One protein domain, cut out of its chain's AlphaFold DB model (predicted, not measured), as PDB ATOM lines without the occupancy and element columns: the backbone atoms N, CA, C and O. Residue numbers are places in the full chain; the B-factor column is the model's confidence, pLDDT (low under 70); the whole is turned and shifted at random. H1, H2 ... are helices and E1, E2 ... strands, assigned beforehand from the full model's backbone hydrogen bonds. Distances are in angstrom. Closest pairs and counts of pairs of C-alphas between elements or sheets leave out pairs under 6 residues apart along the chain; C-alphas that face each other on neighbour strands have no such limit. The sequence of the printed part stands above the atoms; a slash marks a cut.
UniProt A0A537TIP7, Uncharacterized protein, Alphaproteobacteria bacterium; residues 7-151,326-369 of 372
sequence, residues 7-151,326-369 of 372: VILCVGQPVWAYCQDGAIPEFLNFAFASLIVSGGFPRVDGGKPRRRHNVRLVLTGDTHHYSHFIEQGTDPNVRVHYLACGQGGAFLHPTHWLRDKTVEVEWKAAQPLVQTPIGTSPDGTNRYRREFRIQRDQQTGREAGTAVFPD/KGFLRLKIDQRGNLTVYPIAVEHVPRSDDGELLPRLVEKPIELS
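AT A GLANCE: This is residues 7 to 151 and 326 to 369 of the 372 residues of an uncharacterized protein of Alphaproteobacteria bacterium (UniProt A0A537TIP7). A strongly twisted sheet of seven strands, E1 to E7, curls round the helix H2, with the short helix H1 on the same face. A smaller sheet, E8 to E11, is partly face to face with E2, E3 and E4 on the outside of the curl, making a loose sandwich, while a bare loop, residues 138 to 143, sticks out. The printed part has 189 residues, with two named helices and eleven named strands in the order E1, H1, H2, then E2 to E11; the class is mixed, helices and strands, and under half of the residues are in named elements. The large branched sheet is mixed, the small branched one antiparallel. The whole is compact, with a radius of gyration of the C-alphas of 18.3 A, and its outline is elongated, spanning 64 by 41 by 34 A.

IN THESE COORDINATES: In the large sheet, E1 is residues 7 to 10, beginning at C-alpha 7 (19.337, -4.363, -49.202). E2 is residues 54 to 60, 18.0 A long; E3 is residues 66 to 72, 20.1 A; E4 is residues 79 to 85, 19.0 A. E5 is residues 101 to 107, 19.0 A; E6 is residues 116 to 120, 12.2 A; E7, the longest strand, is residues 126 to 134, 26.5 A. H1 is residues 15 to 18, and H2, residues 25 to 38, measures 20.3 A from C-alpha 25 at (21.777, -24.435, -36.891). In the small sheet, E8 is residues 326 to 333, 23.6 A; E9 is residues 339 to 346, 22.8 A; E10 is residues 359 to 361; E11 is residues 366 to 368, ending at C-alpha 368 (28.229, -1.715, -55.177).

HOW THE PARTS SIT: E1 and E2 are parallel neighbours, with N 9 and O 57 2.8 A apart, within hydrogen-bond range; E1, H1, H2 and E2 form a strand-helix-strand unit, two parallel neighbour strands with helices between, and its crossover is right-handed. E4 lies on the other side of E2, also parallel, with N 58 and O 81 at 2.7 A. E3 and E4 form an antiparallel hairpin, with N 69 and O 82 at 2.9 A. E7 has three neighbours, each antiparallel to it: E3, N 70 to O 133 at 2.8 A, and E6, N 118 to O 127 at 3.0 A, lie on one side of it, and E5, N 103 to O 130 at 2.8 A, on the other. The closest C-alphas of H2 and E2 are those of Ser 38 and Asn 54, 6.2 A apart. H1 is on the sheet at a height of 5.0 A, over none of its strands, and touches H2, with residues 26 to 30 of H2 alone, closest at the C-alphas of Val 15 and Phe 27, 5.4 A. Every O i to N i+4 pair of H2 is within hydrogen-bond range; H1 is too short for such a pair. In the small sheet, E8, E9 and E10 form a meander, each strand the antiparallel neighbour of the one before, with N 330 and O 342 at 3.0 A and N 345 and O 360 at 2.9 A. E11 is antiparallel to E9, with N 341 and O 366 at 2.9 A. The two sheets form a sandwich, two sheets face to face, with their strands at 29 degrees; the closest C-alphas of E4 and E8 are those of Cys 85 and Phe 328, 6.4 A apart.

THE WHOLE: The C-alphas farthest apart, those of Pro 122 and Asp 354, are 65.4 A apart. Residues 152 to 325 are not printed, and C-alphas 151 and 326 are 13.1 A apart across the cut. The links H2 to E2, E4 to E5 and E9 to E10 are long. Mean pLDDT of the printed part is 82.2, with residues 39 to 51, 73 to 77, 107 to 116 and 137 to 146 under 70.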
ATOM      1  N   VAL A   7      19.389  -4.208 -50.656       88.06
ATOM      2  CA  VAL A   7      19.337  -4.363 -49.202       88.06
ATOM      3  C   VAL A   7      20.729  -4.641 -48.649       88.06
ATOM      4  O   VAL A   7      21.471  -5.486 -49.162       88.06
ATOM      5  N   ILE A   8      21.044  -3.931 -47.564       91.81
ATOM      6  CA  ILE A   8      22.118  -4.267 -46.635       91.81
ATOM      7  C   ILE A   8      21.487  -5.068 -45.497       91.81
ATOM      8  O   ILE A   8      20.584  -4.577 -44.818       91.81
ATOM      9  N   LEU A   9      21.937  -6.302 -45.299       91.25
ATOM     10  CA  LEU A   9      21.439  -7.186 -44.253       91.25
ATOM     11  C   LEU A   9      22.422  -7.205 -43.075       91.25
ATOM     12  O   LEU A   9      23.511  -7.762 -43.174       91.25
ATOM     13  N   CYS A  10      22.034  -6.619 -41.946       93.56
ATOM     14  CA  CYS A  10      22.820  -6.680 -40.715       93.56
ATOM     15  C   CYS A  10      22.435  -7.924 -39.912       93.56
ATOM     16  O   CYS A  10      21.255  -8.129 -39.621       93.56
ATOM     17  N   VAL A  11      23.415  -8.748 -39.546       92.38
ATOM     18  CA  VAL A  11      23.185 -10.014 -38.839       92.38
ATOM     19  C   VAL A  11      24.017 -10.101 -37.569       92.38
ATOM     20  O   VAL A  11      25.094  -9.513 -37.470       92.38
ATOM     21  N   GLY A  12      23.511 -10.862 -36.597       91.06
ATOM     22  CA  GLY A  12      24.136 -10.979 -35.281       91.06
ATOM     23  C   GLY A  12      25.547 -11.560 -35.326       91.06
ATOM     24  O   GLY A  12      26.382 -11.091 -34.572       91.06
ATOM     25  N   GLN A  13      25.824 -12.522 -36.216       92.25
ATOM     26  CA  GLN A  13      27.109 -13.233 -36.275       92.25
ATOM     27  C   GLN A  13      27.496 -13.623 -37.714       92.25
ATOM     28  O   GLN A  13      26.600 -13.857 -38.536       92.25
ATOM     29  N   PRO A  14      28.799 -13.776 -38.031       92.88
ATOM     30  CA  PRO A  14      29.284 -14.246 -39.330       92.88
ATOM     31  C   PRO A  14      29.135 -15.765 -39.468       92.88
ATOM     32  O   PRO A  14      30.102 -16.495 -39.679       92.88
ATOM     33  N   VAL A  15      27.904 -16.267 -39.370       91.94
ATOM     34  CA  VAL A  15      27.612 -17.711 -39.373       91.94
ATOM     35  C   VAL A  15      28.133 -18.434 -40.620       91.94
ATOM     36  O   VAL A  15      28.457 -19.614 -40.546       91.94
ATOM     37  N   TRP A  16      28.283 -17.736 -41.753       90.56
ATOM     38  CA  TRP A  16      28.909 -18.290 -42.961       90.56
ATOM     39  C   TRP A  16      30.374 -18.677 -42.736       90.56
ATOM     40  O   TRP A  16      30.823 -19.693 -43.261       90.56
ATOM     41  N   ALA A  17      31.115 -17.908 -41.933       90.06
ATOM     42  CA  ALA A  17      32.514 -18.177 -41.622       90.06
ATOM     43  C   ALA A  17      32.663 -19.350 -40.639       90.06
ATOM     44  O   ALA A  17      33.662 -20.070 -40.692       90.06
ATOM     45  N   TYR A  18      31.663 -19.585 -39.782       88.31
ATOM     46  CA  TYR A  18      31.673 -20.643 -38.762       88.31
ATOM     47  C   TYR A  18      31.329 -22.043 -39.295       88.31
ATOM     48  O   TYR A  18      31.643 -23.036 -38.639       88.31
ATOM     49  N   CYS A  19      30.765 -22.161 -40.499       85.94
ATOM     50  CA  CYS A  19      30.512 -23.452 -41.143       85.94
ATOM     51  C   CYS A  19      31.838 -24.154 -41.512       85.94
ATOM     52  O   CYS A  19      32.411 -23.910 -42.575       85.94
ATOM     53  N   GLN A  20      32.386 -24.990 -40.623       76.50
ATOM     54  CA  GLN A  20      33.587 -25.799 -40.898       76.50
ATOM     55  C   GLN A  20      33.241 -27.159 -41.522       76.50
ATOM     56  O   GLN A  20      33.720 -27.455 -42.612       76.50
ATOM     57  N   ASP A  21      32.353 -27.922 -40.875       76.50
ATOM     58  CA  ASP A  21      31.946 -29.277 -41.285       76.50
ATOM     59  C   ASP A  21      30.472 -29.304 -41.731       76.50
ATOM     60  O   ASP A  21      29.678 -30.118 -41.261       76.50
ATOM     61  N   GLY A  22      30.080 -28.351 -42.577       79.75
ATOM     62  CA  GLY A  22      28.694 -28.177 -43.018       79.75
ATOM     63  C   GLY A  22      27.928 -27.091 -42.262       79.75
ATOM     64  O   GLY A  22      28.510 -26.281 -41.534       79.75
ATOM     65  N   ALA A  23      26.617 -27.032 -42.504       82.12
ATOM     66  CA  ALA A  23      25.748 -25.998 -41.956       82.12
ATOM     67  C   ALA A  23      25.557 -26.162 -40.440       82.12
ATOM     68  O   ALA A  23      25.200 -27.236 -39.958       82.12
ATOM     69  N   ILE A  24      25.752 -25.071 -39.699       86.06
ATOM     70  CA  ILE A  24      25.367 -24.971 -38.285       86.06
ATOM     71  C   ILE A  24      23.895 -24.523 -38.163       86.06
ATOM     72  O   ILE A  24      23.391 -23.872 -39.084       86.06
ATOM     73  N   PRO A  25      23.180 -24.832 -37.065       85.31
ATOM     74  CA  PRO A  25      21.777 -24.435 -36.891       85.31
ATOM     75  C   PRO A  25      21.525 -22.933 -37.101       85.31
ATOM     76  O   PRO A  25      20.548 -22.531 -37.733       85.31
ATOM     77  N   GLU A  26      22.448 -22.088 -36.648       87.88
ATOM     78  CA  GLU A  26      22.395 -20.631 -36.775       87.88
ATOM     79  C   GLU A  26      22.495 -20.180 -38.241       87.88
ATOM     80  O   GLU A  26      21.878 -19.188 -38.640       87.88
ATOM     81  N   PHE A  27      23.216 -20.940 -39.073       87.94
ATOM     82  CA  PHE A  27      23.304 -20.693 -40.509       87.94
ATOM     83  C   PHE A  27      21.953 -20.899 -41.194       87.94
ATOM     84  O   PHE A  27      21.626 -20.152 -42.116       87.94
ATOM     85  N   LEU A  28      21.142 -21.860 -40.738       81.94
ATOM     86  CA  LEU A  28      19.801 -22.080 -41.284       81.94
ATOM     87  C   LEU A  28      18.898 -20.875 -41.006       81.94
ATOM     88  O   LEU A  28      18.233 -20.391 -41.916       81.94
ATOM     89  N   ASN A  29      18.943 -20.311 -39.797       83.81
ATOM     90  CA  ASN A  29      18.187 -19.098 -39.469       83.81
ATOM     91  C   ASN A  29      18.621 -17.902 -40.331       83.81
ATOM     92  O   ASN A  29      17.781 -17.179 -40.870       83.81
ATOM     93  N   PHE A  30      19.931 -17.721 -40.515       86.75
ATOM     94  CA  PHE A  30      20.481 -16.696 -41.402       86.75
ATOM     95  C   PHE A  30      20.033 -16.884 -42.860       86.75
ATOM     96  O   PHE A  30      19.550 -15.949 -43.503       86.75
ATOM     97  N   ALA A  31      20.160 -18.101 -43.382       80.75
ATOM     98  CA  ALA A  31      19.769 -18.427 -44.742       80.75
ATOM     99  C   ALA A  31      18.256 -18.237 -44.949       80.75
ATOM    100  O   ALA A  31      17.849 -17.659 -45.958       80.75
ATOM    101  N   PHE A  32      17.431 -18.599 -43.966       77.88
ATOM    102  CA  PHE A  32      15.993 -18.340 -43.969       77.88
ATOM    103  C   PHE A  32      15.663 -16.839 -43.986       77.88
ATOM    104  O   PHE A  32      14.820 -16.399 -44.768       77.88
ATOM    105  N   ALA A  33      16.359 -16.022 -43.193       79.69
ATOM    106  CA  ALA A  33      16.187 -14.569 -43.231       79.69
ATOM    107  C   ALA A  33      16.555 -13.989 -44.609       79.69
ATOM    108  O   ALA A  33      15.815 -13.167 -45.152       79.69
ATOM    109  N   SER A  34      17.646 -14.469 -45.219       77.81
ATOM    110  CA  SER A  34      18.040 -14.055 -46.573       77.81
ATOM    111  C   SER A  34      16.985 -14.424 -47.627       77.81
ATOM    112  O   SER A  34      16.690 -13.612 -48.503       77.81
ATOM    113  N   LEU A  35      16.339 -15.587 -47.477       73.81
ATOM    114  CA  LEU A  35      15.241 -16.062 -48.325       73.81
ATOM    115  C   LEU A  35      13.994 -15.172 -48.238       73.81
ATOM    116  O   LEU A  35      13.354 -14.915 -49.260       73.81
ATOM    117  N   ILE A  36      13.646 -14.690 -47.038       71.75
ATOM    118  CA  ILE A  36      12.525 -13.755 -46.845       71.75
ATOM    119  C   ILE A  36      12.783 -12.456 -47.613       71.75
ATOM    120  O   ILE A  36      11.878 -11.947 -48.274       71.75
ATOM    121  N   VAL A  37      14.012 -11.937 -47.539       75.25
ATOM    122  CA  VAL A  37      14.403 -10.689 -48.206       75.25
ATOM    123  C   VAL A  37      14.447 -10.860 -49.726       75.25
ATOM    124  O   VAL A  37      13.960  -9.995 -50.451       75.25
ATOM    125  N   SER A  38      14.982 -11.978 -50.223       70.56
ATOM    126  CA  SER A  38      15.120 -12.224 -51.663       70.56
ATOM    127  C   SER A  38      13.837 -12.719 -52.342       70.56
ATOM    128  O   SER A  38      13.837 -12.948 -53.550       70.56
ATOM    129  N   GLY A  39      12.750 -12.918 -51.593       64.06
ATOM    130  CA  GLY A  39      11.487 -13.425 -52.131       64.06
ATOM    131  C   GLY A  39      11.552 -14.890 -52.578       64.06
ATOM    132  O   GLY A  39      10.905 -15.255 -53.557       64.06
ATOM    133  N   GLY A  40      12.322 -15.730 -51.874       58.81
ATOM    134  CA  GLY A  40      12.482 -17.162 -52.174       58.81
ATOM    135  C   GLY A  40      11.236 -18.024 -51.915       58.81
ATOM    136  O   GLY A  40      11.241 -19.217 -52.185       58.81
ATOM    137  N   PHE A  41      10.137 -17.454 -51.423       57.62
ATOM    138  CA  PHE A  41       8.884 -18.183 -51.212       57.62
ATOM    139  C   PHE A  41       7.926 -17.934 -52.391       57.62
ATOM    140  O   PHE A  41       7.481 -16.798 -52.570       57.62
ATOM    141  N   PRO A  42       7.568 -18.954 -53.198       51.47
ATOM    142  CA  PRO A  42       6.488 -18.844 -54.171       51.47
ATOM    143  C   PRO A  42       5.171 -18.734 -53.401       51.47
ATOM    144  O   PRO A  42       5.013 -19.377 -52.361       51.47
ATOM    145  N   ARG A  43       4.194 -17.973 -53.898       55.53
ATOM    146  CA  ARG A  43       2.832 -18.048 -53.357       55.53
ATOM    147  C   ARG A  43       1.777 -18.163 -54.440       55.53
ATOM    148  O   ARG A  43       1.803 -17.431 -55.423       55.53
ATOM    149  N   VAL A  44       0.818 -19.033 -54.140       54.41
ATOM    150  CA  VAL A  44      -0.579 -18.959 -54.564       54.41
ATOM    151  C   VAL A  44      -1.321 -18.225 -53.421       54.41
ATOM    152  O   VAL A  44      -1.102 -18.535 -52.254       54.41
ATOM    153  N   ASP A  45      -2.038 -17.161 -53.785       46.06
ATOM    154  CA  ASP A  45      -2.763 -16.089 -53.058       46.06
ATOM    155  C   ASP A  45      -2.899 -15.998 -51.513       46.06
ATOM    156  O   ASP A  45      -3.193 -16.959 -50.813       46.06
ATOM    157  N   GLY A  46      -2.802 -14.753 -50.986       60.09
ATOM    158  CA  GLY A  46      -3.417 -14.355 -49.693       60.09
ATOM    159  C   GLY A  46      -2.621 -13.502 -48.675       60.09
ATOM    160  O   GLY A  46      -3.193 -13.065 -47.686       60.09
ATOM    161  N   GLY A  47      -1.328 -13.205 -48.896       54.50
ATOM    162  CA  GLY A  47      -0.509 -12.244 -48.100       54.50
ATOM    163  C   GLY A  47       0.223 -12.816 -46.865       54.50
ATOM    164  O   GLY A  47      -0.393 -13.401 -45.987       54.50
ATOM    165  N   LYS A  48       1.548 -12.764 -46.681       50.56
ATOM    166  CA  LYS A  48       2.741 -12.079 -47.248       50.56
ATOM    167  C   LYS A  48       3.955 -13.055 -47.050       50.56
ATOM    168  O   LYS A  48       3.744 -14.021 -46.316       50.56
ATOM    169  N   PRO A  49       5.194 -12.886 -47.589       54.19
ATOM    170  CA  PRO A  49       5.823 -11.752 -48.283       54.19
ATOM    171  C   PRO A  49       5.893 -11.902 -49.811       54.19
ATOM    172  O   PRO A  49       5.905 -13.001 -50.352       54.19
ATOM    173  N   ARG A  50       5.931 -10.746 -50.484       56.62
ATOM    174  CA  ARG A  50       5.797 -10.556 -51.938       56.62
ATOM    175  C   ARG A  50       6.955  -9.745 -52.539       56.62
ATOM    176  O   ARG A  50       6.847  -9.305 -53.670       56.62
ATOM    177  N   ARG A  51       8.030  -9.500 -51.785       59.44
ATOM    178  CA  ARG A  51       9.075  -8.564 -52.209       59.44
ATOM    179  C   ARG A  51      10.358  -9.302 -52.545       59.44
ATOM    180  O   ARG A  51      10.914  -9.982 -51.690       59.44
ATOM    181  N   ARG A  52      10.797  -9.179 -53.797       70.56
ATOM    182  CA  ARG A  52      12.124  -9.620 -54.238       70.56
ATOM    183  C   ARG A  52      13.073  -8.451 -54.069       70.56
ATOM    184  O   ARG A  52      13.007  -7.507 -54.846       70.56
ATOM    185  N   HIS A  53      13.915  -8.490 -53.049       80.44
ATOM    186  CA  HIS A  53      14.980  -7.513 -52.876       80.44
ATOM    187  C   HIS A  53      16.336  -8.124 -53.210       80.44
ATOM    188  O   HIS A  53      16.550  -9.330 -53.077       80.44
ATOM    189  N   ASN A  54      17.264  -7.269 -53.615       80.69
ATOM    190  CA  ASN A  54      18.619  -7.674 -53.947       80.69
ATOM    191  C   ASN A  54      19.487  -7.519 -52.700       80.69
ATOM    192  O   ASN A  54      19.845  -6.404 -52.326       80.69
ATOM    193  N   VAL A  55      19.823  -8.620 -52.029       86.06
ATOM    194  CA  VAL A  55      20.828  -8.573 -50.958       86.06
ATOM    195  C   VAL A  55      22.175  -8.304 -51.619       86.06
ATOM    196  O   VAL A  55      22.650  -9.125 -52.395       86.06
ATOM    197  N   ARG A  56      22.769  -7.139 -51.354       88.00
ATOM    198  CA  ARG A  56      24.059  -6.736 -51.946       88.00
ATOM    199  C   ARG A  56      25.202  -6.851 -50.948       88.00
ATOM    200  O   ARG A  56      26.329  -7.163 -51.325       88.00
ATOM    201  N   LEU A  57      24.893  -6.623 -49.676       92.69
ATOM    202  CA  LEU A  57      25.858  -6.579 -48.592       92.69
ATOM    203  C   LEU A  57      25.259  -7.210 -47.333       92.69
ATOM    204  O   LEU A  57      24.136  -6.889 -46.953       92.69
ATOM    205  N   VAL A  58      26.021  -8.072 -46.674       94.31
ATOM    206  CA  VAL A  58      25.727  -8.636 -45.358       94.31
ATOM    207  C   VAL A  58      26.810  -8.159 -44.397       94.31
ATOM    208  O   VAL A  58      27.993  -8.329 -44.685       94.31
ATOM    209  N   LEU A  59      26.421  -7.543 -43.280       95.38
ATOM    210  CA  LEU A  59      27.343  -6.966 -42.296       95.38
ATOM    211  C   LEU A  59      27.150  -7.585 -40.916       95.38
ATOM    212  O   LEU A  59      26.022  -7.833 -40.488       95.38
ATOM    213  N   THR A  60      28.249  -7.768 -40.192       95.69
ATOM    214  CA  THR A  60      28.244  -8.194 -38.788       95.69
ATOM    215  C   THR A  60      29.487  -7.696 -38.048       95.69
ATOM    216  O   THR A  60      30.496  -7.366 -38.672       95.69
ATOM    217  N   GLY A  61      29.410  -7.631 -36.718       92.50
ATOM    218  CA  GLY A  61      30.487  -7.163 -35.840       92.50
ATOM    219  C   GLY A  61      30.880  -8.141 -34.726       92.50
ATOM    220  O   GLY A  61      31.622  -7.754 -33.840       92.50
ATOM    221  N   ASP A  62      30.379  -9.375 -34.727       92.88
ATOM    222  CA  ASP A  62      30.622 -10.357 -33.652       92.88
ATOM    223  C   ASP A  62      32.085 -10.818 -33.569       92.88
ATOM    224  O   ASP A  62      32.646 -10.910 -32.481       92.88
ATOM    225  N   THR A  63      32.742 -11.052 -34.711       92.88
ATOM    226  CA  THR A  63      34.168 -11.397 -34.714       92.88
ATOM    227  C   THR A  63      35.039 -10.155 -34.683       92.88
ATOM    228  O   THR A  63      34.944  -9.276 -35.539       92.88
ATOM    229  N   HIS A  64      35.978 -10.110 -33.743       95.88
ATOM    230  CA  HIS A  64      36.895  -8.991 -33.543       95.88
ATOM    231  C   HIS A  64      38.080  -9.018 -34.523       95.88
ATOM    232  O   HIS A  64      39.233  -8.839 -34.141       95.88
ATOM    233  N   HIS A  65      37.798  -9.272 -35.795       95.38
ATOM    234  CA  HIS A  65      38.705  -9.107 -36.925       95.38
ATOM    235  C   HIS A  65      37.918  -8.539 -38.110       95.38
ATOM    236  O   HIS A  65      36.685  -8.499 -38.085       95.38
ATOM    237  N   TYR A  66      38.615  -8.126 -39.164       96.38
ATOM    238  CA  TYR A  66      37.974  -7.879 -40.449       96.38
ATOM    239  C   TYR A  66      38.051  -9.127 -41.325       96.38
ATOM    240  O   TYR A  66      39.100  -9.772 -41.401       96.38
ATOM    241  N   SER A  67      36.961  -9.457 -42.014       95.75
ATOM    242  CA  SER A  67      36.972 -10.434 -43.100       95.75
ATOM    243  C   SER A  67      35.938 -10.084 -44.160       95.75
ATOM    244  O   SER A  67      34.840  -9.633 -43.832       95.75
ATOM    245  N   HIS A  68      36.286 -10.331 -45.417       95.38
ATOM    246  CA  HIS A  68      35.422 -10.114 -46.564       95.38
ATOM    247  C   HIS A  68      35.294 -11.405 -47.367       95.38
ATOM    248  O   HIS A  68      36.252 -11.899 -47.968       95.38
ATOM    249  N   PHE A  69      34.083 -11.952 -47.371       94.31
ATOM    250  CA  PHE A  69      33.692 -13.057 -48.231       94.31
ATOM    251  C   PHE A  69      32.796 -12.551 -49.360       94.31
ATOM    252  O   PHE A  69      32.018 -11.616 -49.185       94.31
ATOM    253  N   ILE A  70      32.877 -13.206 -50.508       92.00
ATOM    254  CA  ILE A  70      31.963 -13.016 -51.624       92.00
ATOM    255  C   ILE A  70      31.206 -14.308 -51.893       92.00
ATOM    256  O   ILE A  70      31.753 -15.408 -51.792       92.00
ATOM    257  N   GLU A  71      29.946 -14.157 -52.265       88.88
ATOM    258  CA  GLU A  71      29.133 -15.224 -52.832       88.88
ATOM    259  C   GLU A  71      28.708 -14.797 -54.238       88.88
ATOM    260  O   GLU A  71      28.196 -13.690 -54.441       88.88
ATOM    261  N   GLN A  72      28.968 -15.664 -55.212       82.75
ATOM    262  CA  GLN A  72      28.660 -15.422 -56.616       82.75
ATOM    263  C   GLN A  72      27.273 -15.985 -56.938       82.75
ATOM    264  O   GLN A  72      27.001 -17.155 -56.675       82.75
ATOM    265  N   GLY A  73      26.398 -15.154 -57.506       69.44
ATOM    266  CA  GLY A  73      25.096 -15.581 -58.012       69.44
ATOM    267  C   GLY A  73      25.201 -16.403 -59.295       69.44
ATOM    268  O   GLY A  73      26.269 -16.524 -59.894       69.44
ATOM    269  N   THR A  74      24.069 -16.954 -59.737       62.50
ATOM    270  CA  THR A  74      23.966 -17.633 -61.043       62.50
ATOM    271  C   THR A  74      24.231 -16.681 -62.209       62.50
ATOM    272  O   THR A  74      24.778 -17.100 -63.225       62.50
ATOM    273  N   ASP A  75      23.889 -15.402 -62.046       67.38
ATOM    274  CA  ASP A  75      24.365 -14.321 -62.902       67.38
ATOM    275  C   ASP A  75      25.784 -13.894 -62.456       67.38
ATOM    276  O   ASP A  75      25.966 -13.485 -61.301       67.38
ATOM    277  N   PRO A  76      26.796 -13.945 -63.346       68.44
ATOM    278  CA  PRO A  76      28.157 -13.485 -63.060       68.44
ATOM    279  C   PRO A  76      28.249 -12.026 -62.578       68.44
ATOM    280  O   PRO A  76      29.192 -11.668 -61.870       68.44
ATOM    281  N   ASN A  77      27.271 -11.182 -62.915       69.62
ATOM    282  CA  ASN A  77      27.223  -9.778 -62.503       69.62
ATOM    283  C   ASN A  77      26.634  -9.588 -61.094       69.62
ATOM    284  O   ASN A  77      26.788  -8.525 -60.482       69.62
ATOM    285  N   VAL A  78      25.990 -10.618 -60.537       71.69
ATOM    286  CA  VAL A  78      25.386 -10.578 -59.204       71.69
ATOM    287  C   VAL A  78      26.351 -11.168 -58.186       71.69
ATOM    288  O   VAL A  78      26.529 -12.380 -58.093       71.69
ATOM    289  N   ARG A  79      26.948 -10.295 -57.372       85.62
ATOM    290  CA  ARG A  79      27.774 -10.679 -56.222       85.62
ATOM    291  C   ARG A  79      27.186 -10.130 -54.935       85.62
ATOM    292  O   ARG A  79      26.721  -8.990 -54.900       85.62
ATOM    293  N   VAL A  80      27.231 -10.945 -53.888       89.50
ATOM    294  CA  VAL A  80      26.869 -10.540 -52.530       89.50
ATOM    295  C   VAL A  80      28.136 -10.476 -51.692       89.50
ATOM    296  O   VAL A  80      28.907 -11.434 -51.646       89.50
ATOM    297  N   HIS A  81      28.343  -9.339 -51.039       93.50
ATOM    298  CA  HIS A  81      29.485  -9.094 -50.167       93.50
ATOM    299  C   HIS A  81      29.120  -9.423 -48.719       93.50
ATOM    300  O   HIS A  81      28.060  -9.033 -48.240       93.50
ATOM    301  N   TYR A  82      30.005 -10.107 -48.008       95.31
ATOM    302  CA  TYR A  82      29.828 -10.540 -46.624       95.31
ATOM    303  C   TYR A  82      30.986 -10.014 -45.795       95.31
ATOM    304  O   TYR A  82      32.094 -10.548 -45.876       95.31
ATOM    305  N   LEU A  83      30.741  -8.965 -45.016       96.69
ATOM    306  CA  LEU A  83      31.772  -8.327 -44.207       96.69
ATOM    307  C   LEU A  83      31.533  -8.613 -42.729       96.69
ATOM    308  O   LEU A  83      30.475  -8.297 -42.183       96.69
ATOM    309  N   ALA A  84      32.548  -9.168 -42.076       96.44
ATOM    310  CA  ALA A  84      32.659  -9.136 -40.626       96.44
ATOM    311  C   ALA A  84      33.653  -8.036 -40.250       96.44
ATOM    312  O   ALA A  84      34.759  -8.014 -40.783       96.44
ATOM    313  N   CYS A  85      33.255  -7.106 -39.385       96.06
ATOM    314  CA  CYS A  85      34.097  -6.010 -38.906       96.06
ATOM    315  C   CYS A  85      33.748  -5.688 -37.446       96.06
ATOM    316  O   CYS A  85      33.086  -4.695 -37.147       96.06
ATOM    317  N   GLY A  86      34.163  -6.561 -36.527       95.31
ATOM    318  CA  GLY A  86      33.906  -6.430 -35.086       95.31
ATOM    319  C   GLY A  86      35.021  -5.778 -34.283       95.31
ATOM    320  O   GLY A  86      35.079  -5.896 -33.062       95.31
ATOM    321  N   GLN A  87      35.952  -5.101 -34.947       92.38
ATOM    322  CA  GLN A  87      37.188  -4.587 -34.352       92.38
ATOM    323  C   GLN A  87      37.000  -3.266 -33.582       92.38
ATOM    324  O   GLN A  87      37.924  -2.459 -33.493       92.38
ATOM    325  N   GLY A  88      35.808  -3.031 -33.030       88.00
ATOM    326  CA  GLY A  88      35.419  -1.751 -32.433       88.00
ATOM    327  C   GLY A  88      35.976  -1.485 -31.031       88.00
ATOM    328  O   GLY A  88      35.958  -0.342 -30.589       88.00
ATOM    329  N   GLY A  89      36.480  -2.500 -30.315       83.25
ATOM    330  CA  GLY A  89      37.046  -2.274 -28.978       83.25
ATOM    331  C   GLY A  89      37.513  -3.518 -28.225       83.25
ATOM    332  O   GLY A  89      38.555  -3.470 -27.577       83.25
ATOM    333  N   ALA A  90      36.837  -4.656 -28.372       90.94
ATOM    334  CA  ALA A  90      37.209  -5.901 -27.696       90.94
ATOM    335  C   ALA A  90      38.505  -6.540 -28.242       90.94
ATOM    336  O   ALA A  90      39.036  -6.109 -29.264       90.94
ATOM    337  N   PHE A  91      39.043  -7.546 -27.542       94.12
ATOM    338  CA  PHE A  91      40.288  -8.238 -27.913       94.12
ATOM    339  C   PHE A  91      40.244  -8.791 -29.347       94.12
ATOM    340  O   PHE A  91      39.197  -9.236 -29.794       94.12
ATOM    341  N   LEU A  92      41.373  -8.816 -30.053       96.88
ATOM    342  CA  LEU A  92      41.462  -9.346 -31.421       96.88
ATOM    343  C   LEU A  92      41.034 -10.824 -31.517       96.88
ATOM    344  O   LEU A  92      41.497 -11.628 -30.721       96.88
ATOM    345  N   HIS A  93      40.273 -11.222 -32.543       96.25
ATOM    346  CA  HIS A  93      40.070 -12.639 -32.908       96.25
ATOM    347  C   HIS A  93      41.047 -13.097 -34.007       96.25
ATOM    348  O   HIS A  93      41.452 -12.286 -34.841       96.25
ATOM    349  N   PRO A  94      41.394 -14.396 -34.092       95.56
ATOM    350  CA  PRO A  94      42.284 -14.886 -35.142       95.56
ATOM    351  C   PRO A  94      41.638 -14.848 -36.529       95.56
ATOM    352  O   PRO A  94      40.429 -15.036 -36.660       95.56
ATOM    353  N   THR A  95      42.465 -14.702 -37.566       94.25
ATOM    354  CA  THR A  95      42.069 -14.753 -38.987       94.25
ATOM    355  C   THR A  95      42.672 -15.944 -39.738       94.25
ATOM    356  O   THR A  95      42.148 -16.337 -40.778       94.25
ATOM    357  N   HIS A  96      43.741 -16.571 -39.229       93.25
ATOM    358  CA  HIS A  96      44.446 -17.663 -39.923       93.25
ATOM    359  C   HIS A  96      43.607 -18.939 -40.118       93.25
ATOM    360  O   HIS A  96      43.868 -19.717 -41.036       93.25
ATOM    361  N   TRP A  97      42.561 -19.136 -39.310       87.81
ATOM    362  CA  TRP A  97      41.611 -20.244 -39.460       87.81
ATOM    363  C   TRP A  97      40.551 -19.993 -40.549       87.81
ATOM    364  O   TRP A  97      39.905 -20.943 -40.997       87.81
ATOM    365  N   LEU A  98      40.375 -18.745 -41.009       90.50
ATOM    366  CA  LEU A  98      39.415 -18.405 -42.059       90.50
ATOM    367  C   LEU A  98      39.831 -19.059 -43.379       90.50
ATOM    368  O   LEU A  98      40.979 -18.961 -43.823       90.50
ATOM    369  N   ARG A  99      38.881 -19.716 -44.040       89.44
ATOM    370  CA  ARG A  99      39.062 -20.412 -45.322       89.44
ATOM    371  C   ARG A  99      37.805 -20.239 -46.162       89.44
ATOM    372  O   ARG A  99      36.745 -19.988 -45.594       89.44
ATOM    373  N   ASP A 100      37.931 -20.412 -47.474       89.94
ATOM    374  CA  ASP A 100      36.776 -20.534 -48.369       89.94
ATOM    375  C   ASP A 100      35.831 -21.623 -47.839       89.94
ATOM    376  O   ASP A 100      36.288 -22.672 -47.370       89.94
ATOM    377  N   LYS A 101      34.524 -21.361 -47.879       88.00
ATOM    378  CA  LYS A 101      33.490 -22.226 -47.310       88.00
ATOM    379  C   LYS A 101      32.523 -22.687 -48.381       88.00
ATOM    380  O   LYS A 101      32.010 -21.881 -49.150       88.00
ATOM    381  N   THR A 102      32.205 -23.972 -48.340       85.75
ATOM    382  CA  THR A 102      31.102 -24.554 -49.096       85.75
ATOM    383  C   THR A 102      30.093 -25.078 -48.094       85.75
ATOM    384  O   THR A 102      30.409 -25.955 -47.293       85.75
ATOM    385  N   VAL A 103      28.892 -24.509 -48.109       83.44
ATOM    386  CA  VAL A 103      27.822 -24.872 -47.183       83.44
ATOM    387  C   VAL A 103      26.687 -25.485 -47.980       83.44
ATOM    388  O   VAL A 103      26.101 -24.837 -48.848       83.44
ATOM    389  N   GLU A 104      26.390 -26.746 -47.688       83.81
ATOM    390  CA  GLU A 104      25.237 -27.439 -48.249       83.81
ATOM    391  C   GLU A 104      24.064 -27.345 -47.273       83.81
ATOM    392  O   GLU A 104      24.227 -27.539 -46.069       83.81
ATOM    393  N   VAL A 105      22.892 -26.996 -47.797       78.12
ATOM    394  CA  VAL A 105      21.659 -26.804 -47.029       78.12
ATOM    395  C   VAL A 105      20.488 -27.465 -47.738       78.12
ATOM    396  O   VAL A 105      20.400 -27.447 -48.967       78.12
ATOM    397  N   GLU A 106      19.573 -28.022 -46.954       76.94
ATOM    398  CA  GLU A 106      18.368 -28.686 -47.448       76.94
ATOM    399  C   GLU A 106      17.140 -27.834 -47.110       76.94
ATOM    400  O   GLU A 106      16.992 -27.368 -45.979       76.94
ATOM    401  N   TRP A 107      16.263 -27.606 -48.091       69.69
ATOM    402  CA  TRP A 107      15.064 -26.779 -47.934       69.69
ATOM    403  C   TRP A 107      13.820 -27.457 -48.506       69.69
ATOM    404  O   TRP A 107      13.848 -28.087 -49.564       69.69
ATOM    405  N   LYS A 108      12.685 -27.234 -47.831       59.66
ATOM    406  CA  LYS A 108      11.337 -27.509 -48.363       59.66
ATOM    407  C   LYS A 108      10.759 -26.345 -49.181       59.66
ATOM    408  O   LYS A 108       9.818 -26.550 -49.938       59.66
ATOM    409  N   ALA A 109      11.280 -25.129 -49.007       55.94
ATOM    410  CA  ALA A 109      10.791 -23.916 -49.671       55.94
ATOM    411  C   ALA A 109      11.590 -23.588 -50.946       55.94
ATOM    412  O   ALA A 109      12.630 -24.197 -51.191       55.94
ATOM    413  N   ALA A 110      11.105 -22.647 -51.769       53.47
ATOM    414  CA  ALA A 110      11.765 -22.335 -53.037       53.47
ATOM    415  C   ALA A 110      13.008 -21.439 -52.904       53.47
ATOM    416  O   ALA A 110      13.429 -21.026 -51.825       53.47
ATOM    417  N   GLN A 111      13.630 -21.236 -54.062       55.16
ATOM    418  CA  GLN A 111      15.040 -20.913 -54.231       55.16
ATOM    419  C   GLN A 111      15.342 -19.426 -53.965       55.16
ATOM    420  O   GLN A 111      14.620 -18.564 -54.474       55.16
ATOM    421  N   PRO A 112      16.425 -19.089 -53.242       53.94
ATOM    422  CA  PRO A 112      17.003 -17.749 -53.265       53.94
ATOM    423  C   PRO A 112      17.861 -17.544 -54.526       53.94
ATOM    424  O   PRO A 112      18.221 -18.494 -55.217       53.94
ATOM    425  N   LEU A 113      18.238 -16.291 -54.801       56.00
ATOM    426  CA  LEU A 113      18.947 -15.866 -56.023       56.00
ATOM    427  C   LEU A 113      20.392 -16.399 -56.171       56.00
ATOM    428  O   LEU A 113      20.951 -16.323 -57.260       56.00
ATOM    429  N   VAL A 114      21.014 -16.906 -55.100       60.78
ATOM    430  CA  VAL A 114      22.480 -17.115 -55.016       60.78
ATOM    431  C   VAL A 114      22.844 -18.565 -54.656       60.78
ATOM    432  O   VAL A 114      23.779 -18.822 -53.908       60.78
ATOM    433  N   GLN A 115      22.065 -19.542 -55.124       68.69
ATOM    434  CA  GLN A 115      22.297 -20.962 -54.829       68.69
ATOM    435  C   GLN A 115      22.417 -21.798 -56.097       68.69
ATOM    436  O   GLN A 115      21.657 -21.617 -57.047       68.69
ATOM    437  N   THR A 116      23.322 -22.776 -56.073       67.19
ATOM    438  CA  THR A 116      23.376 -23.835 -57.085       67.19
ATOM    439  C   THR A 116      22.572 -25.038 -56.579       67.19
ATOM    440  O   THR A 116      22.919 -25.590 -55.528       67.19
ATOM    441  N   PRO A 117      21.496 -25.459 -57.271       71.50
ATOM    442  CA  PRO A 117      20.812 -26.712 -56.964       71.50
ATOM    443  C   PRO A 117      21.771 -27.892 -57.151       71.50
ATOM    444  O   PRO A 117      22.447 -27.977 -58.174       71.50
ATOM    445  N   ILE A 118      21.824 -28.805 -56.180       79.12
ATOM    446  CA  ILE A 118      22.694 -29.999 -56.233       79.12
ATOM    447  C   ILE A 118      21.913 -31.320 -56.170       79.12
ATOM    448  O   ILE A 118      22.515 -32.389 -56.118       79.12
ATOM    449  N   GLY A 119      20.578 -31.258 -56.194       79.75
ATOM    450  CA  GLY A 119      19.690 -32.420 -56.242       79.75
ATOM    451  C   GLY A 119      18.590 -32.370 -55.186       79.75
ATOM    452  O   GLY A 119      18.259 -31.307 -54.659       79.75
ATOM    453  N   THR A 120      18.040 -33.539 -54.868       79.81
ATOM    454  CA  THR A 120      16.950 -33.720 -53.902       79.81
ATOM    455  C   THR A 120      17.322 -34.858 -52.946       79.81
ATOM    456  O   THR A 120      17.903 -35.860 -53.363       79.81
ATOM    457  N   SER A 121      17.045 -34.686 -51.658       78.81
ATOM    458  CA  SER A 121      17.196 -35.709 -50.618       78.81
ATOM    459  C   SER A 121      16.178 -36.851 -50.809       78.81
ATOM    460  O   SER A 121      15.136 -36.633 -51.439       78.81
ATOM    461  N   PRO A 122      16.419 -38.061 -50.257       80.94
ATOM    462  CA  PRO A 122      15.459 -39.170 -50.292       80.94
ATOM    463  C   PRO A 122      14.051 -38.830 -49.777       80.94
ATOM    464  O   PRO A 122      13.085 -39.467 -50.183       80.94
ATOM    465  N   ASP A 123      13.923 -37.830 -48.901       81.06
ATOM    466  CA  ASP A 123      12.645 -37.352 -48.356       81.06
ATOM    467  C   ASP A 123      11.943 -36.291 -49.232       81.06
ATOM    468  O   ASP A 123      10.922 -35.727 -48.833       81.06
ATOM    469  N   GLY A 124      12.478 -36.009 -50.424       77.44
ATOM    470  CA  GLY A 124      11.919 -35.049 -51.377       77.44
ATOM    471  C   GLY A 124      12.313 -33.590 -51.124       77.44
ATOM    472  O   GLY A 124      11.783 -32.701 -51.790       77.44
ATOM    473  N   THR A 125      13.225 -33.307 -50.186       77.94
ATOM    474  CA  THR A 125      13.705 -31.936 -49.929       77.94
ATOM    475  C   THR A 125      14.787 -31.512 -50.920       77.94
ATOM    476  O   THR A 125      15.672 -32.289 -51.273       77.94
ATOM    477  N   ASN A 126      14.739 -30.268 -51.400       75.94
ATOM    478  CA  ASN A 126      15.738 -29.777 -52.347       75.94
ATOM    479  C   ASN A 126      17.044 -29.451 -51.622       75.94
ATOM    480  O   ASN A 126      17.042 -28.783 -50.585       75.94
ATOM    481  N   ARG A 127      18.164 -29.878 -52.204       76.44
ATOM    482  CA  ARG A 127      19.510 -29.612 -51.702       76.44
ATOM    483  C   ARG A 127      20.167 -28.504 -52.504       76.44
ATOM    484  O   ARG A 127      20.156 -28.508 -53.738       76.44
ATOM    485  N   TYR A 128      20.802 -27.589 -51.788       77.50
ATOM    486  CA  TYR A 128      21.460 -26.427 -52.361       77.50
ATOM    487  C   TYR A 128      22.857 -26.268 -51.805       77.50
ATOM    488  O   TYR A 128      23.126 -26.582 -50.645       77.50
ATOM    489  N   ARG A 129      23.729 -25.714 -52.639       82.81
ATOM    490  CA  ARG A 129      25.089 -25.350 -52.272       82.81
ATOM    491  C   ARG A 129      25.257 -23.836 -52.309       82.81
ATOM    492  O   ARG A 129      24.830 -23.185 -53.263       82.81
ATOM    493  N   ARG A 130      25.902 -23.308 -51.272       85.94
ATOM    494  CA  ARG A 130      26.364 -21.921 -51.161       85.94
ATOM    495  C   ARG A 130      27.880 -21.909 -51.035       85.94
ATOM    496  O   ARG A 130      28.428 -22.643 -50.212       85.94
ATOM    497  N   GLU A 131      28.546 -21.092 -51.839       87.69
ATOM    498  CA  GLU A 131      30.005 -20.975 -51.839       87.69
ATOM    499  C   GLU A 131      30.428 -19.570 -51.419       87.69
ATOM    500  O   GLU A 131      30.209 -18.599 -52.138       87.69
ATOM    501  N   PHE A 132      31.080 -19.476 -50.264       90.38
ATOM    502  CA  PHE A 132      31.637 -18.238 -49.740       90.38
ATOM    503  C   PHE A 132      33.146 -18.258 -49.955       90.38
ATOM    504  O   PHE A 132      33.868 -19.038 -49.330       90.38
ATOM    505  N   ARG A 133      33.642 -17.399 -50.839       90.94
ATOM    506  CA  ARG A 133      35.075 -17.270 -51.125       90.94
ATOM    507  C   ARG A 133      35.619 -16.054 -50.404       90.94
ATOM    508  O   ARG A 133      35.011 -14.994 -50.473       90.94
ATOM    509  N   ILE A 134      36.761 -16.179 -49.736       91.75
ATOM    510  CA  ILE A 134      37.452 -14.999 -49.209       91.75
ATOM    511  C   ILE A 134      37.870 -14.145 -50.405       91.75
ATOM    512  O   ILE A 134      38.493 -14.658 -51.339       91.75
ATOM    513  N   GLN A 135      37.529 -12.857 -50.377       89.88
ATOM    514  CA  GLN A 135      37.890 -11.928 -51.437       89.88
ATOM    515  C   GLN A 135      39.420 -11.853 -51.558       89.88
ATOM    516  O   GLN A 135      40.148 -11.770 -50.562       89.88
ATOM    517  N   ARG A 136      39.915 -11.914 -52.797       83.88
ATOM    518  CA  ARG A 136      41.341 -11.813 -53.133       83.88
ATOM    519  C   ARG A 136      41.523 -10.649 -54.096       83.88
ATOM    520  O   ARG A 136      40.736 -10.512 -55.034       83.88
ATOM    521  N   ASP A 137      42.542  -9.824 -53.875       65.50
ATOM    522  CA  ASP A 137      42.910  -8.802 -54.856       65.50
ATOM    523  C   ASP A 137      43.407  -9.495 -56.135       65.50
ATOM    524  O   ASP A 137      44.350 -10.285 -56.100       65.50
ATOM    525  N   GLN A 138      42.741  -9.248 -57.263       52.03
ATOM    526  CA  GLN A 138      43.074  -9.874 -58.547       52.03
ATOM    527  C   GLN A 138      44.281  -9.214 -59.242       52.03
ATOM    528  O   GLN A 138      44.723  -9.720 -60.269       52.03
ATOM    529  N   GLN A 139      44.820  -8.098 -58.729       44.81
ATOM    530  CA  GLN A 139      45.764  -7.260 -59.487       44.81
ATOM    531  C   GLN A 139      47.212  -7.209 -58.989       44.81
ATOM    532  O   GLN A 139      48.058  -6.656 -59.689       44.81
ATOM    533  N   THR A 140      47.550  -7.767 -57.831       41.84
ATOM    534  CA  THR A 140      48.911  -7.655 -57.289       41.84
ATOM    535  C   THR A 140      49.619  -9.008 -57.327       41.84
ATOM    536  O   THR A 140      49.383  -9.890 -56.513       41.84
ATOM    537  N   GLY A 141      50.537  -9.180 -58.286       39.00
ATOM    538  CA  GLY A 141      51.455 -10.329 -58.399       39.00
ATOM    539  C   GLY A 141      52.490 -10.444 -57.262       39.00
ATOM    540  O   GLY A 141      53.585 -10.955 -57.473       39.00
ATOM    541  N   ARG A 142      52.165  -9.947 -56.065       37.97
ATOM    542  CA  ARG A 142      52.865 -10.157 -54.795       37.97
ATOM    543  C   ARG A 142      51.820 -10.735 -53.855       37.97
ATOM    544  O   ARG A 142      50.826 -10.058 -53.646       37.97
ATOM    545  N   GLU A 143      52.027 -11.977 -53.410       41.34
ATOM    546  CA  GLU A 143      51.170 -12.755 -52.496       41.34
ATOM    547  C   GLU A 143      49.772 -12.164 -52.273       41.34
ATOM    548  O   GLU A 143      49.599 -11.280 -51.442       41.34
ATOM    549  N   ALA A 144      48.792 -12.658 -53.040       43.97
ATOM    550  CA  ALA A 144      47.383 -12.281 -52.971       43.97
ATOM    551  C   ALA A 144      46.926 -12.025 -51.523       43.97
ATOM    552  O   ALA A 144      46.614 -12.965 -50.787       43.97
ATOM    553  N   GLY A 145      46.890 -10.752 -51.120       55.69
ATOM    554  CA  GLY A 145      46.416 -10.357 -49.804       55.69
ATOM    555  C   GLY A 145      44.957 -10.771 -49.692       55.69
ATOM    556  O   GLY A 145      44.089 -10.218 -50.367       55.69
ATOM    557  N   THR A 146      44.677 -11.807 -48.903       65.88
ATOM    558  CA  THR A 146      43.299 -12.158 -48.557       65.88
ATOM    559  C   THR A 146      42.683 -10.966 -47.844       65.88
ATOM    560  O   THR A 146      43.339 -10.409 -46.966       65.88
ATOM    561  N   ALA A 147      41.448 -10.599 -48.184       86.62
ATOM    562  CA  ALA A 147      40.715  -9.494 -47.573       86.62
ATOM    563  C   ALA A 147      40.291  -9.820 -46.125       86.62
ATOM    564  O   ALA A 147      39.118  -9.995 -45.797       86.62
ATOM    565  N   VAL A 148      41.290  -9.978 -45.260       93.69
ATOM    566  CA  VAL A 148      41.194 -10.240 -43.827       93.69
ATOM    567  C   VAL A 148      42.217  -9.362 -43.119       93.69
ATOM    568  O   VAL A 148      43.309  -9.136 -43.640       93.69
ATOM    569  N   PHE A 149      41.873  -8.858 -41.938       94.25
ATOM    570  CA  PHE A 149      42.793  -8.055 -41.140       94.25
ATOM    571  C   PHE A 149      42.685  -8.413 -39.650       94.25
ATOM    572  O   PHE A 149      41.573  -8.387 -39.112       94.25
ATOM    573  N   PRO A 150      43.810  -8.739 -38.976       95.19
ATOM    574  CA  PRO A 150      45.165  -8.868 -39.528       95.19
ATOM    575  C   PRO A 150      45.274  -9.974 -40.581       95.19
ATOM    576  O   PRO A 150      44.414 -10.856 -40.662       95.19
ATOM    577  N   ASP A 151      46.326  -9.928 -41.395       92.69
ATOM    578  CA  ASP A 151      46.596 -11.002 -42.342       92.69
ATOM    579  C   ASP A 151      46.849 -12.330 -41.602       92.69
ATOM    580  O   ASP A 151      47.113 -12.380 -40.394       92.69
ATOM    581  N   LYS A 326      42.490  -2.523 -34.646       96.12
ATOM    582  CA  LYS A 326      41.132  -1.958 -34.620       96.12
ATOM    583  C   LYS A 326      40.669  -1.550 -36.004       96.12
ATOM    584  O   LYS A 326      41.482  -1.333 -36.896       96.12
ATOM    585  N   GLY A 327      39.362  -1.427 -36.189       94.31
ATOM    586  CA  GLY A 327      38.811  -1.042 -37.479       94.31
ATOM    587  C   GLY A 327      37.317  -0.782 -37.450       94.31
ATOM    588  O   GLY A 327      36.616  -1.161 -36.514       94.31
ATOM    589  N   PHE A 328      36.852  -0.106 -38.494       95.62
ATOM    590  CA  PHE A 328      35.450   0.205 -38.726       95.62
ATOM    591  C   PHE A 328      35.166   0.301 -40.227       95.62
ATOM    592  O   PHE A 328      36.059   0.512 -41.051       95.62
ATOM    593  N   LEU A 329      33.890   0.176 -40.588       96.62
ATOM    594  CA  LEU A 329      33.426   0.388 -41.955       96.62
ATOM    595  C   LEU A 329      32.840   1.790 -42.082       96.62
ATOM    596  O   LEU A 329      31.943   2.163 -41.327       96.62
ATOM    597  N   ARG A 330      33.291   2.553 -43.078       96.75
ATOM    598  CA  ARG A 330      32.607   3.782 -43.500       96.75
ATOM    599  C   ARG A 330      31.792   3.488 -44.750       96.75
ATOM    600  O   ARG A 330      32.343   3.083 -45.768       96.75
ATOM    601  N   LEU A 331      30.484   3.707 -44.677       97.12
ATOM    602  CA  LEU A 331      29.567   3.514 -45.798       97.12
ATOM    603  C   LEU A 331      29.212   4.876 -46.397       97.12
ATOM    604  O   LEU A 331      28.820   5.794 -45.677       97.12
ATOM    605  N   LYS A 332      29.345   5.008 -47.715       97.25
ATOM    606  CA  LYS A 332      28.940   6.189 -48.479       97.25
ATOM    607  C   LYS A 332      27.896   5.769 -49.502       97.25
ATOM    608  O   LYS A 332      28.212   4.989 -50.390       97.25
ATOM    609  N   ILE A 333      26.685   6.307 -49.388       95.44
ATOM    610  CA  ILE A 333      25.632   6.150 -50.396       95.44
ATOM    611  C   ILE A 333      25.571   7.453 -51.194       95.44
ATOM    612  O   ILE A 333      25.441   8.525 -50.601       95.44
ATOM    613  N   ASP A 334      25.746   7.379 -52.511       94.81
ATOM    614  CA  ASP A 334      25.693   8.555 -53.383       94.81
ATOM    615  C   ASP A 334      24.254   8.911 -53.811       94.81
ATOM    616  O   ASP A 334      23.295   8.199 -53.517       94.81
ATOM    617  N   GLN A 335      24.094  10.030 -54.527       92.88
ATOM    618  CA  GLN A 335      22.785  10.490 -55.016       92.88
ATOM    619  C   GLN A 335      22.129   9.532 -56.026       92.88
ATOM    620  O   GLN A 335      20.927   9.622 -56.255       92.88
ATOM    621  N   ARG A 336      22.905   8.632 -56.643       90.38
ATOM    622  CA  ARG A 336      22.417   7.599 -57.569       90.38
ATOM    623  C   ARG A 336      22.050   6.305 -56.832       90.38
ATOM    624  O   ARG A 336      21.560   5.375 -57.463       90.38
ATOM    625  N   GLY A 337      22.277   6.244 -55.517       88.44
ATOM    626  CA  GLY A 337      22.048   5.070 -54.682       88.44
ATOM    627  C   GLY A 337      23.195   4.057 -54.699       88.44
ATOM    628  O   GLY A 337      23.023   2.965 -54.158       88.44
ATOM    629  N   ASN A 338      24.345   4.374 -55.308       93.06
ATOM    630  CA  ASN A 338      25.508   3.487 -55.267       93.06
ATOM    631  C   ASN A 338      26.107   3.503 -53.865       93.06
ATOM    632  O   ASN A 338      26.231   4.563 -53.246       93.06
ATOM    633  N   LEU A 339      26.519   2.333 -53.385       95.12
ATOM    634  CA  LEU A 339      27.163   2.173 -52.090       95.12
ATOM    635  C   LEU A 339      28.664   1.961 -52.285       95.12
ATOM    636  O   LEU A 339      29.080   1.011 -52.940       95.12
ATOM    637  N   THR A 340      29.478   2.799 -51.650       96.94
ATOM    638  CA  THR A 340      30.909   2.548 -51.462       96.94
ATOM    639  C   THR A 340      31.179   2.230 -49.997       96.94
ATOM    640  O   THR A 340      30.856   3.033 -49.115       96.94
ATOM    641  N   VAL A 341      31.792   1.081 -49.725       97.12
ATOM    642  CA  VAL A 341      32.235   0.683 -48.382       97.12
ATOM    643  C   VAL A 341      33.746   0.863 -48.284       97.12
ATOM    644  O   VAL A 341      34.487   0.362 -49.124       97.12
ATOM    645  N   TYR A 342      34.202   1.565 -47.252       96.75
ATOM    646  CA  TYR A 342      35.613   1.780 -46.946       96.75
ATOM    647  C   TYR A 342      35.965   1.007 -45.669       96.75
ATOM    648  O   TYR A 342      35.588   1.451 -44.578       96.75
ATOM    649  N   PRO A 343      36.661  -0.137 -45.778       95.50
ATOM    650  CA  PRO A 343      37.177  -0.862 -44.624       95.50
ATOM    651  C   PRO A 343      38.434  -0.164 -44.110       95.50
ATOM    652  O   PRO A 343      39.484  -0.216 -44.752       95.50
ATOM    653  N   ILE A 344      38.323   0.528 -42.978       95.06
ATOM    654  CA  ILE A 344      39.409   1.315 -42.391       95.06
ATOM    655  C   ILE A 344      39.892   0.598 -41.140       95.06
ATOM    656  O   ILE A 344      39.091   0.240 -40.278       95.06
ATOM    657  N   ALA A 345      41.202   0.416 -41.026       94.50
ATOM    658  CA  ALA A 345      41.809  -0.227 -39.879       94.50
ATOM    659  C   ALA A 345      43.067   0.491 -39.398       94.50
ATOM    660  O   ALA A 345      43.738   1.193 -40.152       94.50
ATOM    661  N   VAL A 346      43.376   0.280 -38.127       94.19
ATOM    662  CA  VAL A 346      44.550   0.784 -37.426       94.19
ATOM    663  C   VAL A 346      45.259  -0.415 -36.822       94.19
ATOM    664  O   VAL A 346      44.666  -1.202 -36.083       94.19
ATOM    665  N   GLU A 347      46.536  -0.566 -37.150       94.44
ATOM    666  CA  GLU A 347      47.314  -1.704 -36.677       94.44
ATOM    667  C   GLU A 347      47.704  -1.562 -35.216       94.44
ATOM    668  O   GLU A 347      47.643  -2.546 -34.495       94.44
ATOM    669  N   HIS A 348      48.090  -0.368 -34.771       94.25
ATOM    670  CA  HIS A 348      48.543  -0.118 -33.403       94.25
ATOM    671  C   HIS A 348      47.688   0.979 -32.789       94.25
ATOM    672  O   HIS A 348      47.577   2.072 -33.347       94.25
ATOM    673  N   VAL A 349      47.056   0.677 -31.657       92.44
ATOM    674  CA  VAL A 349      46.199   1.645 -30.971       92.44
ATOM    675  C   VAL A 349      47.063   2.531 -30.066       92.44
ATOM    676  O   VAL A 349      47.860   1.993 -29.289       92.44
ATOM    677  N   PRO A 350      46.908   3.868 -30.127       90.44
ATOM    678  CA  PRO A 350      47.528   4.802 -29.198       90.44
ATOM    679  C   PRO A 350      47.327   4.397 -27.739       90.44
ATOM    680  O   PRO A 350      46.233   4.010 -27.328       90.44
ATOM    681  N   ARG A 351      48.398   4.485 -26.946       90.06
ATOM    682  CA  ARG A 351      48.380   4.189 -25.500       90.06
ATOM    683  C   ARG A 351      48.327   5.446 -24.634       90.06
ATOM    684  O   ARG A 351      48.230   5.337 -23.416       90.06
ATOM    685  N   SER A 352      48.394   6.607 -25.266       90.12
ATOM    686  CA  SER A 352      48.390   7.931 -24.664       90.12
ATOM    687  C   SER A 352      47.539   8.872 -25.515       90.12
ATOM    688  O   SER A 352      47.315   8.613 -26.701       90.12
ATOM    689  N   ASP A 353      47.063   9.957 -24.907       87.00
ATOM    690  CA  ASP A 353      46.150  10.913 -25.548       87.00
ATOM    691  C   ASP A 353      46.798  11.690 -26.711       87.00
ATOM    692  O   ASP A 353      46.101  12.210 -27.577       87.00
ATOM    693  N   ASP A 354      48.129  11.755 -26.746       89.88
ATOM    694  CA  ASP A 354      48.938  12.375 -27.800       89.88
ATOM    695  C   ASP A 354      49.362  11.394 -28.906       89.88
ATOM    696  O   ASP A 354      50.054  11.784 -29.848       89.88
ATOM    697  N   GLY A 355      48.973  10.118 -28.809       85.62
ATOM    698  CA  GLY A 355      49.387   9.108 -29.772       85.62
ATOM    699  C   GLY A 355      48.703   9.266 -31.133       85.62
ATOM    700  O   GLY A 355      47.494   9.475 -31.241       85.62
ATOM    701  N   GLU A 356      49.489   9.124 -32.196       89.06
ATOM    702  CA  GLU A 356      49.014   9.247 -33.571       89.06
ATOM    703  C   GLU A 356      48.271   7.981 -34.025       89.06
ATOM    704  O   GLU A 356      48.748   6.854 -33.867       89.06
ATOM    705  N   LEU A 357      47.095   8.159 -34.633       89.00
ATOM    706  CA  LEU A 357      46.406   7.089 -35.348       89.00
ATOM    707  C   LEU A 357      46.926   7.036 -36.783       89.00
ATOM    708  O   LEU A 357      46.833   8.020 -37.512       89.00
ATOM    709  N   LEU A 358      47.371   5.855 -37.213       91.75
ATOM    710  CA  LEU A 358      47.788   5.587 -38.592       91.75
ATOM    711  C   LEU A 358      46.745   4.706 -39.305       91.75
ATOM    712  O   LEU A 358      46.977   3.507 -39.497       91.75
ATOM    713  N   PRO A 359      45.556   5.246 -39.651       93.25
ATOM    714  CA  PRO A 359      44.528   4.476 -40.325       93.25
ATOM    715  C   PRO A 359      44.930   4.183 -41.770       93.25
ATOM    716  O   PRO A 359      45.406   5.050 -42.502       93.25
ATOM    717  N   ARG A 360      44.648   2.962 -42.211       93.56
ATOM    718  CA  ARG A 360      44.789   2.541 -43.603       93.56
ATOM    719  C   ARG A 360      43.545   1.812 -44.069       93.56
ATOM    720  O   ARG A 360      42.800   1.244 -43.272       93.56
ATOM    721  N   LEU A 361      43.338   1.804 -45.379       93.38
ATOM    722  CA  LEU A 361      42.364   0.904 -45.972       93.38
ATOM    723  C   LEU A 361      42.882  -0.538 -45.872       93.38
ATOM    724  O   LEU A 361      44.053  -0.799 -46.161       93.38
ATOM    725  N   VAL A 362      42.025  -1.462 -45.441       91.94
ATOM    726  CA  VAL A 362      42.356  -2.899 -45.406       91.94
ATOM    727  C   VAL A 362      42.419  -3.468 -46.823       91.94
ATOM    728  O   VAL A 362      43.304  -4.254 -47.145       91.94
ATOM    729  N   GLU A 363      41.494  -3.032 -47.673       91.69
ATOM    730  CA  GLU A 363      41.416  -3.346 -49.097       91.69
ATOM    731  C   GLU A 363      40.896  -2.123 -49.866       91.69
ATOM    732  O   GLU A 363      40.494  -1.121 -49.266       91.69
ATOM    733  N   LYS A 364      40.899  -2.184 -51.203       91.56
ATOM    734  CA  LYS A 364      40.320  -1.118 -52.035       91.56
ATOM    735  C   LYS A 364      38.841  -0.890 -51.664       91.56
ATOM    736  O   LYS A 364      38.171  -1.846 -51.277       91.56
ATOM    737  N   PRO A 365      38.312   0.341 -51.802       93.88
ATOM    738  CA  PRO A 365      36.901   0.604 -51.544       93.88
ATOM    739  C   PRO A 365      35.999  -0.363 -52.319       93.88
ATOM    740  O   PRO A 365      36.194  -0.586 -53.513       93.88
ATOM    741  N   ILE A 366      35.026  -0.949 -51.625       93.31
ATOM    742  CA  ILE A 366      34.093  -1.910 -52.211       93.31
ATOM    743  C   ILE A 366      32.954  -1.109 -52.829       93.31
ATOM    744  O   ILE A 366      32.201  -0.447 -52.113       93.31
ATOM    745  N   GLU A 367      32.839  -1.156 -54.150       92.75
ATOM    746  CA  GLU A 367      31.824  -0.425 -54.906       92.75
ATOM    747  C   GLU A 367      30.670  -1.351 -55.297       92.75
ATOM    748  O   GLU A 367      30.857  -2.355 -55.985       92.75
ATOM    749  N   LEU A 368      29.460  -1.005 -54.859       90.25
ATOM    750  CA  LEU A 368      28.229  -1.715 -55.177       90.25
ATOM    751  C   LEU A 368      27.298  -0.771 -55.942       90.25
ATOM    752  O   LEU A 368      26.799   0.214 -55.390       90.25
ATOM    753  N   SER A 369      27.053  -1.091 -57.215       84.56
ATOM    754  CA  SER A 369      26.115  -0.340 -58.056       84.56
ATOM    755  C   SER A 369      24.681  -0.453 -57.535       84.56
ATOM    756  O   SER A 369      24.265  -1.520 -57.065       84.56
TER     757      SER A 369